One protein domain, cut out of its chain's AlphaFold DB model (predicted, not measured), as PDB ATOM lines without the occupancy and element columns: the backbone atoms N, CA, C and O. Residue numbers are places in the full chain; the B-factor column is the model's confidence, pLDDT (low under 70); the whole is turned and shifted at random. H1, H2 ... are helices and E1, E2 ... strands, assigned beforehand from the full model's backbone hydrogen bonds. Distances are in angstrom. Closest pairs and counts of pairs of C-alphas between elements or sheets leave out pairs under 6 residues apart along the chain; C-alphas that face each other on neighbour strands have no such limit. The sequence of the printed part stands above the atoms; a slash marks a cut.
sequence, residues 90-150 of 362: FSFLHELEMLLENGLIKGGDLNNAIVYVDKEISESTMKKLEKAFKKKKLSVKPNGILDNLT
ATOM      1  N   PHE A  90      -0.002  63.473 157.464       93.00
ATOM      2  CA  PHE A  90       0.635  63.533 156.164       93.00
ATOM      3  C   PHE A  90       2.023  62.909 156.208       93.00
ATOM      4  O   PHE A  90       2.656  62.840 157.259       93.00
ATOM      5  N   SER A  91       2.492  62.480 155.044       91.00
ATOM      6  CA  SER A  91       3.852  61.997 154.843       91.00
ATOM      7  C   SER A  91       4.408  62.531 153.533       91.00
ATOM      8  O   SER A  91       3.661  62.827 152.592       91.00
ATOM      9  N   PHE A  92       5.727  62.589 153.438       90.81
ATOM     10  CA  PHE A  92       6.386  62.769 152.156       90.81
ATOM     11  C   PHE A  92       6.516  61.439 151.421       90.81
ATOM     12  O   PHE A  92       6.507  60.355 152.015       90.81
ATOM     13  N   LEU A  93       6.625  61.508 150.100       89.25
ATOM     14  CA  LEU A  93       6.721  60.318 149.268       89.25
ATOM     15  C   LEU A  93       7.992  59.515 149.572       89.25
ATOM     16  O   LEU A  93       7.935  58.287 149.614       89.25
ATOM     17  N   HIS A  94       9.129  60.181 149.786       87.25
ATOM     18  CA  HIS A  94      10.379  59.483 150.095       87.25
ATOM     19  C   HIS A  94      10.305  58.679 151.403       87.25
ATOM     20  O   HIS A  94      10.847  57.577 151.468       87.25
ATOM     21  N   GLU A  95       9.594  59.190 152.413       87.19
ATOM     22  CA  GLU A  95       9.352  58.486 153.676       87.19
ATOM     23  C   GLU A  95       8.444  57.278 153.447       87.19
ATOM     24  O   GLU A  95       8.730  56.177 153.916       87.19
ATOM     25  N   LEU A  96       7.369  57.464 152.675       85.88
ATOM     26  CA  LEU A  96       6.408  56.410 152.374       85.88
ATOM     27  C   LEU A  96       7.059  55.227 151.640       85.88
ATOM     28  O   LEU A  96       6.790  54.076 151.977       85.88
ATOM     29  N   GLU A  97       7.930  55.494 150.665       83.06
ATOM     30  CA  GLU A  97       8.685  54.450 149.963       83.06
ATOM     31  C   GLU A  97       9.565  53.644 150.921       83.06
ATOM     32  O   GLU A  97       9.482  52.414 150.934       83.06
ATOM     33  N   MET A  98      10.339  54.326 151.771       85.56
ATOM     34  CA  MET A  98      11.189  53.681 152.773       85.56
ATOM     35  C   MET A  98      10.362  52.797 153.718       85.56
ATOM     36  O   MET A  98      10.756  51.672 154.036       85.56
ATOM     37  N   LEU A  99       9.193  53.276 154.151       86.88
ATOM     38  CA  LEU A  99       8.291  52.516 155.015       86.88
ATOM     39  C   LEU A  99       7.731  51.276 154.302       86.88
ATOM     40  O   LEU A  99       7.719  50.197 154.893       86.88
ATOM     41  N   LEU A 100       7.313  51.392 153.037       81.81
ATOM     42  CA  LEU A 100       6.826  50.258 152.242       81.81
ATOM     43  C   LEU A 100       7.912  49.197 152.021       81.81
ATOM     44  O   LEU A 100       7.627  48.003 152.118       81.81
ATOM     45  N   GLU A 101       9.149  49.614 151.747       83.38
ATOM     46  CA  GLU A 101      10.286  48.711 151.524       83.38
ATOM     47  C   GLU A 101      10.659  47.918 152.776       83.38
ATOM     48  O   GLU A 101      10.971  46.731 152.688       83.38
ATOM     49  N   ASN A 102      10.530  48.537 153.949       87.00
ATOM     50  CA  ASN A 102      10.734  47.878 155.239       87.00
ATOM     51  C   ASN A 102       9.490  47.113 155.728       87.00
ATOM     52  O   ASN A 102       9.463  46.607 156.851       87.00
ATOM     53  N   GLY A 103       8.439  47.027 154.907       83.44
ATOM     54  CA  GLY A 103       7.199  46.347 155.260       83.44
ATOM     55  C   GLY A 103       6.479  46.986 156.449       83.44
ATOM     56  O   GLY A 103       5.805  46.282 157.196       83.44
ATOM     57  N   LEU A 104       6.624  48.291 156.661       84.12
ATOM     58  CA  LEU A 104       5.846  49.057 157.635       84.12
ATOM     59  C   LEU A 104       4.511  49.493 157.010       84.12
ATOM     60  O   LEU A 104       4.150  49.028 155.930       84.12
ATOM     61  N   ILE A 105       3.732  50.324 157.716       79.69
ATOM     62  CA  ILE A 105       2.456  50.897 157.232       79.69
ATOM     63  C   ILE A 105       1.470  49.861 156.658       79.69
ATOM     64  O   ILE A 105       0.775  50.099 155.678       79.69
ATOM     65  N   LYS A 106       1.351  48.699 157.314       76.94
ATOM     66  CA  LYS A 106       0.436  47.601 156.933       76.94
ATOM     67  C   LYS A 106      -1.042  47.872 157.273       76.94
ATOM     68  O   LYS A 106      -1.789  46.938 157.564       76.94
ATOM     69  N   GLY A 107      -1.456  49.138 157.320       70.38
ATOM     70  CA  GLY A 107      -2.831  49.523 157.638       70.38
ATOM     71  C   GLY A 107      -3.835  48.931 156.643       70.38
ATOM     72  O   GLY A 107      -3.522  48.738 155.472       70.38
ATOM     73  N   GLY A 108      -5.056  48.632 157.105       56.44
ATOM     74  CA  GLY A 108      -6.117  48.083 156.245       56.44
ATOM     75  C   GLY A 108      -6.600  49.055 155.156       56.44
ATOM     76  O   GLY A 108      -7.067  48.615 154.097       56.44
ATOM     77  N   ASP A 109      -6.433  50.354 155.414       69.12
ATOM     78  CA  ASP A 109      -6.651  51.476 154.506       69.12
ATOM     79  C   ASP A 109      -5.449  52.427 154.616       69.12
ATOM     80  O   ASP A 109      -4.966  52.681 155.720       69.12
ATOM     81  N   LEU A 110      -4.951  52.911 153.479       74.00
ATOM     82  CA  LEU A 110      -3.880  53.910 153.399       74.00
ATOM     83  C   LEU A 110      -4.417  55.296 153.022       74.00
ATOM     84  O   LEU A 110      -3.670  56.268 153.031       74.00
ATOM     85  N   ASN A 111      -5.718  55.432 152.752       81.75
ATOM     86  CA  ASN A 111      -6.378  56.718 152.501       81.75
ATOM     87  C   ASN A 111      -6.656  57.501 153.800       81.75
ATOM     88  O   ASN A 111      -7.669  58.181 153.923       81.75
ATOM     89  N   ASN A 112      -5.748  57.412 154.769       85.00
ATOM     90  CA  ASN A 112      -5.778  58.127 156.046       85.00
ATOM     91  C   ASN A 112      -4.608  59.109 156.198       85.00
ATOM     92  O   ASN A 112      -4.454  59.709 157.251       85.00
ATOM     93  N   ALA A 113      -3.778  59.282 155.170       89.00
ATOM     94  CA  ALA A 113      -2.688  60.247 155.188       89.00
ATOM     95  C   ALA A 113      -2.607  60.998 153.860       89.00
ATOM     96  O   ALA A 113      -2.751  60.410 152.785       89.00
ATOM     97  N   ILE A 114      -2.360  62.300 153.919       91.06
ATOM     98  CA  ILE A 114      -2.043  63.114 152.745       91.06
ATOM     99  C   ILE A 114      -0.606  62.798 152.320       91.06
ATOM    100  O   ILE A 114       0.297  62.806 153.152       91.06
ATOM    101  N   VAL A 115      -0.372  62.537 151.032       91.69
ATOM    102  CA  VAL A 115       0.979  62.243 150.529       91.69
ATOM    103  C   VAL A 115       1.489  63.404 149.684       91.69
ATOM    104  O   VAL A 115       0.970  63.659 148.594       91.69
ATOM    105  N   TYR A 116       2.520  64.086 150.179       91.31
ATOM    106  CA  TYR A 116       3.231  65.134 149.449       91.31
ATOM    107  C   TYR A 116       4.344  64.522 148.593       91.31
ATOM    108  O   TYR A 116       5.190  63.776 149.083       91.31
ATOM    109  N   VAL A 117       4.338  64.833 147.300       90.75
ATOM    110  CA  VAL A 117       5.269  64.292 146.305       90.75
ATOM    111  C   VAL A 117       6.444  65.242 146.152       90.75
ATOM    112  O   VAL A 117       6.424  66.153 145.336       90.75
ATOM    113  N   ASP A 118       7.476  65.043 146.956       88.50
ATOM    114  CA  ASP A 118       8.655  65.905 147.027       88.50
ATOM    115  C   ASP A 118       9.824  65.455 146.132       88.50
ATOM    116  O   ASP A 118      10.849  66.130 146.057       88.50
ATOM    117  N   LYS A 119       9.652  64.340 145.417       85.25
ATOM    118  CA  LYS A 119      10.603  63.805 144.440       85.25
ATOM    119  C   LYS A 119       9.892  63.227 143.222       85.25
ATOM    120  O   LYS A 119       8.695  62.940 143.267       85.25
ATOM    121  N   GLU A 120      10.639  63.021 142.142       83.88
ATOM    122  CA  GLU A 120      10.120  62.331 140.961       83.88
ATOM    123  C   GLU A 120       9.719  60.889 141.293       83.88
ATOM    124  O   GLU A 120      10.430  60.171 142.002       83.88
ATOM    125  N   ILE A 121       8.565  60.468 140.771       83.94
ATOM    126  CA  ILE A 121       8.024  59.131 141.012       83.94
ATOM    127  C   ILE A 121       8.342  58.227 139.826       83.94
ATOM    128  O   ILE A 121       7.929  58.502 138.700       83.94
ATOM    129  N   SER A 122       9.017  57.108 140.086       85.31
ATOM    130  CA  SER A 122       9.222  56.074 139.070       85.31
ATOM    131  C   SER A 122       7.925  55.305 138.775       85.31
ATOM    132  O   SER A 122       7.067  55.142 139.648       85.31
ATOM    133  N   GLU A 123       7.787  54.744 137.569       84.00
ATOM    134  CA  GLU A 123       6.629  53.894 137.236       84.00
ATOM    135  C   GLU A 123       6.502  52.673 138.162       84.00
ATOM    136  O   GLU A 123       5.395  52.221 138.465       84.00
ATOM    137  N   SER A 124       7.632  52.129 138.628       84.81
ATOM    138  CA  SER A 124       7.637  50.987 139.543       84.81
ATOM    139  C   SER A 124       7.119  51.381 140.928       84.81
ATOM    140  O   SER A 124       6.309  50.646 141.500       84.81
ATOM    141  N   THR A 125       7.497  52.564 141.430       83.00
ATOM    142  CA  THR A 125       6.922  53.151 142.646       83.00
ATOM    143  C   THR A 125       5.422  53.370 142.472       83.00
ATOM    144  O   THR A 125       4.653  52.925 143.322       83.00
ATOM    145  N   MET A 126       4.977  53.993 141.375       85.50
ATOM    146  CA  MET A 126       3.549  54.260 141.154       85.50
ATOM    147  C   MET A 126       2.708  52.984 141.215       85.50
ATOM    148  O   MET A 126       1.702  52.956 141.921       85.50
ATOM    149  N   LYS A 127       3.158  51.891 140.587       85.62
ATOM    150  CA  LYS A 127       2.468  50.590 140.665       85.62
ATOM    151  C   LYS A 127       2.417  50.029 142.090       85.62
ATOM    152  O   LYS A 127       1.403  49.453 142.491       85.62
ATOM    153  N   LYS A 128       3.495  50.181 142.875       83.94
ATOM    154  CA  LYS A 128       3.509  49.785 144.297       83.94
ATOM    155  C   LYS A 128       2.490  50.598 145.098       83.94
ATOM    156  O   LYS A 128       1.744  50.013 145.880       83.94
ATOM    157  N   LEU A 129       2.425  51.910 144.872       84.19
ATOM    158  CA  LEU A 129       1.465  52.800 145.527       84.19
ATOM    159  C   LEU A 129       0.027  52.456 145.130       84.19
ATOM    160  O   LEU A 129      -0.812  52.296 146.005       84.19
ATOM    161  N   GLU A 130      -0.272  52.255 143.848       86.94
ATOM    162  CA  GLU A 130      -1.613  51.867 143.376       86.94
ATOM    163  C   GLU A 130      -2.113  50.590 144.060       86.94
ATOM    164  O   GLU A 130      -3.250  50.531 144.541       86.94
ATOM    165  N   LYS A 131      -1.225  49.598 144.196       85.38
ATOM    166  CA  LYS A 131      -1.499  48.370 144.948       85.38
ATOM    167  C   LYS A 131      -1.729  48.649 146.436       85.38
ATOM    168  O   LYS A 131      -2.664  48.094 147.009       85.38
ATOM    169  N   ALA A 132      -0.897  49.487 147.052       82.81
ATOM    170  CA  ALA A 132      -0.977  49.811 148.473       82.81
ATOM    171  C   ALA A 132      -2.271  50.583 148.813       82.81
ATOM    172  O   ALA A 132      -2.999  50.201 149.726       82.81
ATOM    173  N   PHE A 133      -2.611  51.612 148.032       82.69
ATOM    174  CA  PHE A 133      -3.816  52.438 148.193       82.69
ATOM    175  C   PHE A 133      -5.093  51.791 147.635       82.69
ATOM    176  O   PHE A 133      -6.170  52.377 147.749       82.69
ATOM    177  N   LYS A 134      -4.994  50.596 147.030       82.50
ATOM    178  CA  LYS A 134      -6.106  49.875 146.383       82.50
ATOM    179  C   LYS A 134      -6.831  50.726 145.322       82.50
ATOM    180  O   LYS A 134      -8.046  50.622 145.158       82.50
ATOM    181  N   LYS A 135      -6.093  51.562 144.582       80.12
ATOM    182  CA  LYS A 135      -6.618  52.419 143.501       80.12
ATOM    183  C   LYS A 135      -6.149  51.908 142.139       80.12
ATOM    184  O   LYS A 135      -4.987  51.567 141.971       80.12
ATOM    185  N   LYS A 136      -7.057  51.882 141.152       79.19
ATOM    186  CA  LYS A 136      -6.752  51.437 139.774       79.19
ATOM    187  C   LYS A 136      -5.760  52.349 139.047       79.19
ATOM    188  O   LYS A 136      -5.088  51.885 138.137       79.19
ATOM    189  N   LYS A 137      -5.753  53.636 139.395       84.31
ATOM    190  CA  LYS A 137      -4.859  54.648 138.836       84.31
ATOM    191  C   LYS A 137      -4.612  55.729 139.881       84.31
ATOM    192  O   LYS A 137      -5.575  56.204 140.487       84.31
ATOM    193  N   LEU A 138      -3.356  56.111 140.079       84.62
ATOM    194  CA  LEU A 138      -2.963  57.275 140.874       84.62
ATOM    195  C   LEU A 138      -2.321  58.334 139.973       84.62
ATOM    196  O   LEU A 138      -1.689  58.022 138.966       84.62
ATOM    197  N   SER A 139      -2.471  59.601 140.343       87.94
ATOM    198  CA  SER A 139      -1.805  60.725 139.683       87.94
ATOM    199  C   SER A 139      -1.342  61.747 140.707       87.94
ATOM    200  O   SER A 139      -1.885  61.813 141.808       87.94
ATOM    201  N   VAL A 140      -0.358  62.560 140.339       88.06
ATOM    202  CA  VAL A 140       0.076  63.706 141.141       88.06
ATOM    203  C   VAL A 140      -0.725  64.926 140.698       88.06
ATOM    204  O   VAL A 140      -0.783  65.239 139.508       88.06
ATOM    205  N   LYS A 141      -1.384  65.594 141.643       87.94
ATOM    206  CA  LYS A 141      -2.122  66.837 141.396       87.94
ATOM    207  C   LYS A 141      -1.144  67.990 141.117       87.94
ATOM    208  O   LYS A 141      -0.003  67.938 141.576       87.94
ATOM    209  N   PRO A 142      -1.577  69.077 140.450       84.69
ATOM    210  CA  PRO A 142      -0.716  70.235 140.180       84.69
ATOM    211  C   PRO A 142      -0.101  70.888 141.428       84.69
ATOM    212  O   PRO A 142       0.934  71.535 141.337       84.69
ATOM    213  N   ASN A 143      -0.719  70.706 142.598       81.50
ATOM    214  CA  ASN A 143      -0.204  71.166 143.891       81.50
ATOM    215  C   ASN A 143       0.825  70.205 144.527       81.50
ATOM    216  O   ASN A 143       1.164  70.375 145.694       81.50
ATOM    217  N   GLY A 144       1.285  69.184 143.797       85.88
ATOM    218  CA  GLY A 144       2.285  68.217 144.251       85.88
ATOM    219  C   GLY A 144       1.771  67.188 145.261       85.88
ATOM    220  O   GLY A 144       2.569  66.535 145.922       85.88
ATOM    221  N   ILE A 145       0.455  67.018 145.396       90.06
ATOM    222  CA  ILE A 145      -0.152  66.018 146.289       90.06
ATOM    223  C   ILE A 145      -0.596  64.803 145.475       90.06
ATOM    224  O   ILE A 145      -1.127  64.940 144.371       90.06
ATOM    225  N   LEU A 146      -0.410  63.601 146.015       88.19
ATOM    226  CA  LEU A 146      -0.941  62.379 145.417       88.19
ATOM    227  C   LEU A 146      -2.479  62.416 145.401       88.19
ATOM    228  O   LEU A 146      -3.120  62.817 146.369       88.19
ATOM    229  N   ASP A 147      -3.113  61.955 144.325       86.31
ATOM    230  CA  ASP A 147      -4.577  61.873 144.225       86.31
ATOM    231  C   ASP A 147      -5.162  60.680 145.008       86.31
ATOM    232  O   ASP A 147      -6.016  59.917 144.542       86.31
ATOM    233  N   ASN A 148      -4.673  60.475 146.227       81.69
ATOM    234  CA  ASN A 148      -5.272  59.566 147.187       81.69
ATOM    235  C   ASN A 148      -6.407  60.270 147.952       81.69
ATOM    236  O   ASN A 148      -7.472  59.670 148.104       81.69
ATOM    237  N   LEU A 149      -6.221  61.548 148.310       84.06
ATOM    238  CA  LEU A 149      -7.159  62.369 149.082       84.06
ATOM    239  C   LEU A 149      -7.293  63.804 148.536       84.06
ATOM    240  O   LEU A 149      -6.488  64.283 147.733       84.06
ATOM    241  N   THR A 150      -8.330  64.507 148.996       87.44
ATOM    242  CA  THR A 150      -8.523  65.952 148.788       87.44
ATOM    243  C   THR A 150      -8.379  66.660 150.123       87.44
ATOM    244  O   THR A 150      -8.981  66.212 151.100       87.44
TER     245      THR A 150
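What this domain is: This is residues 90 to 150 of the 362 residues of the protein "3-hydroxyacyl-[acyl-carrier-protein] dehydratase FabZ" of Flavobacteriaceae bacterium (UniProt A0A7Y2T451). Two very short parallel strands, E1 and E2, lie side by side at one edge of a small body; H1 leads away from the end of E1, and H2 sits close to H1 at a steep angle. Much of the rest is loop: residues 102 to 113 lead from H1 back to E2, and residues 133 to 150 lead away from H2 and return beside E2. The printed part has 61 residues, with two named strands and two named helices in the order E1, H1, E2, H2; the class is mixed, helices and strands, and under half of the residues are in named elements. The whole is compact, with a radius of gyration of the C-alphas of 10.5 A, and rounded, spanning 29 by 21 by 19 A.

How they stand to each other: E1, residues 90 to 92, and E2, residues 114 to 116, are parallel neighbours at 24 degrees. N 91 and O 114 are 2.9 A apart, and N 116 and O 91 are 3.0 A apart, both within hydrogen-bond range. With H1, residues 93 to 101, they form a strand-helix-strand unit, two parallel strands joined through a helix, with a right-handed crossover. The closest C-alphas of H1 and E2 are those of Leu 93 and Tyr 116, 6.0 A apart. H2, residues 123 to 132, is close to H1 but not clearly touching, the closest C-alphas being those of Glu 97 and Thr 125, 7.6 A apart. The two helices run the same way at a steep tilt of 69.9 degrees, only just short of about perpendicular. E1 and H2 are apart. In H1 and H2 every O i to N i+4 pair is within hydrogen-bond range.

Where its parts are: E1 begins at C-alpha 90 (0.635, 63.533, 156.164) and is 7.1 A long; E2 is 6.5 A. H1 measures 12.3 A. H2 measures 14.2 A and ends at C-alpha 132 (-0.977, 49.811, 148.473).

The domain as a whole: The C-alphas farthest apart, of Gly 103 and Pro 142, are 29.3 A apart. The printed part has no cut. The link H1 to E2 is long, with 12 residues. Mean pLDDT of the printed part is 84.4; residues 108 to 109 are under 70.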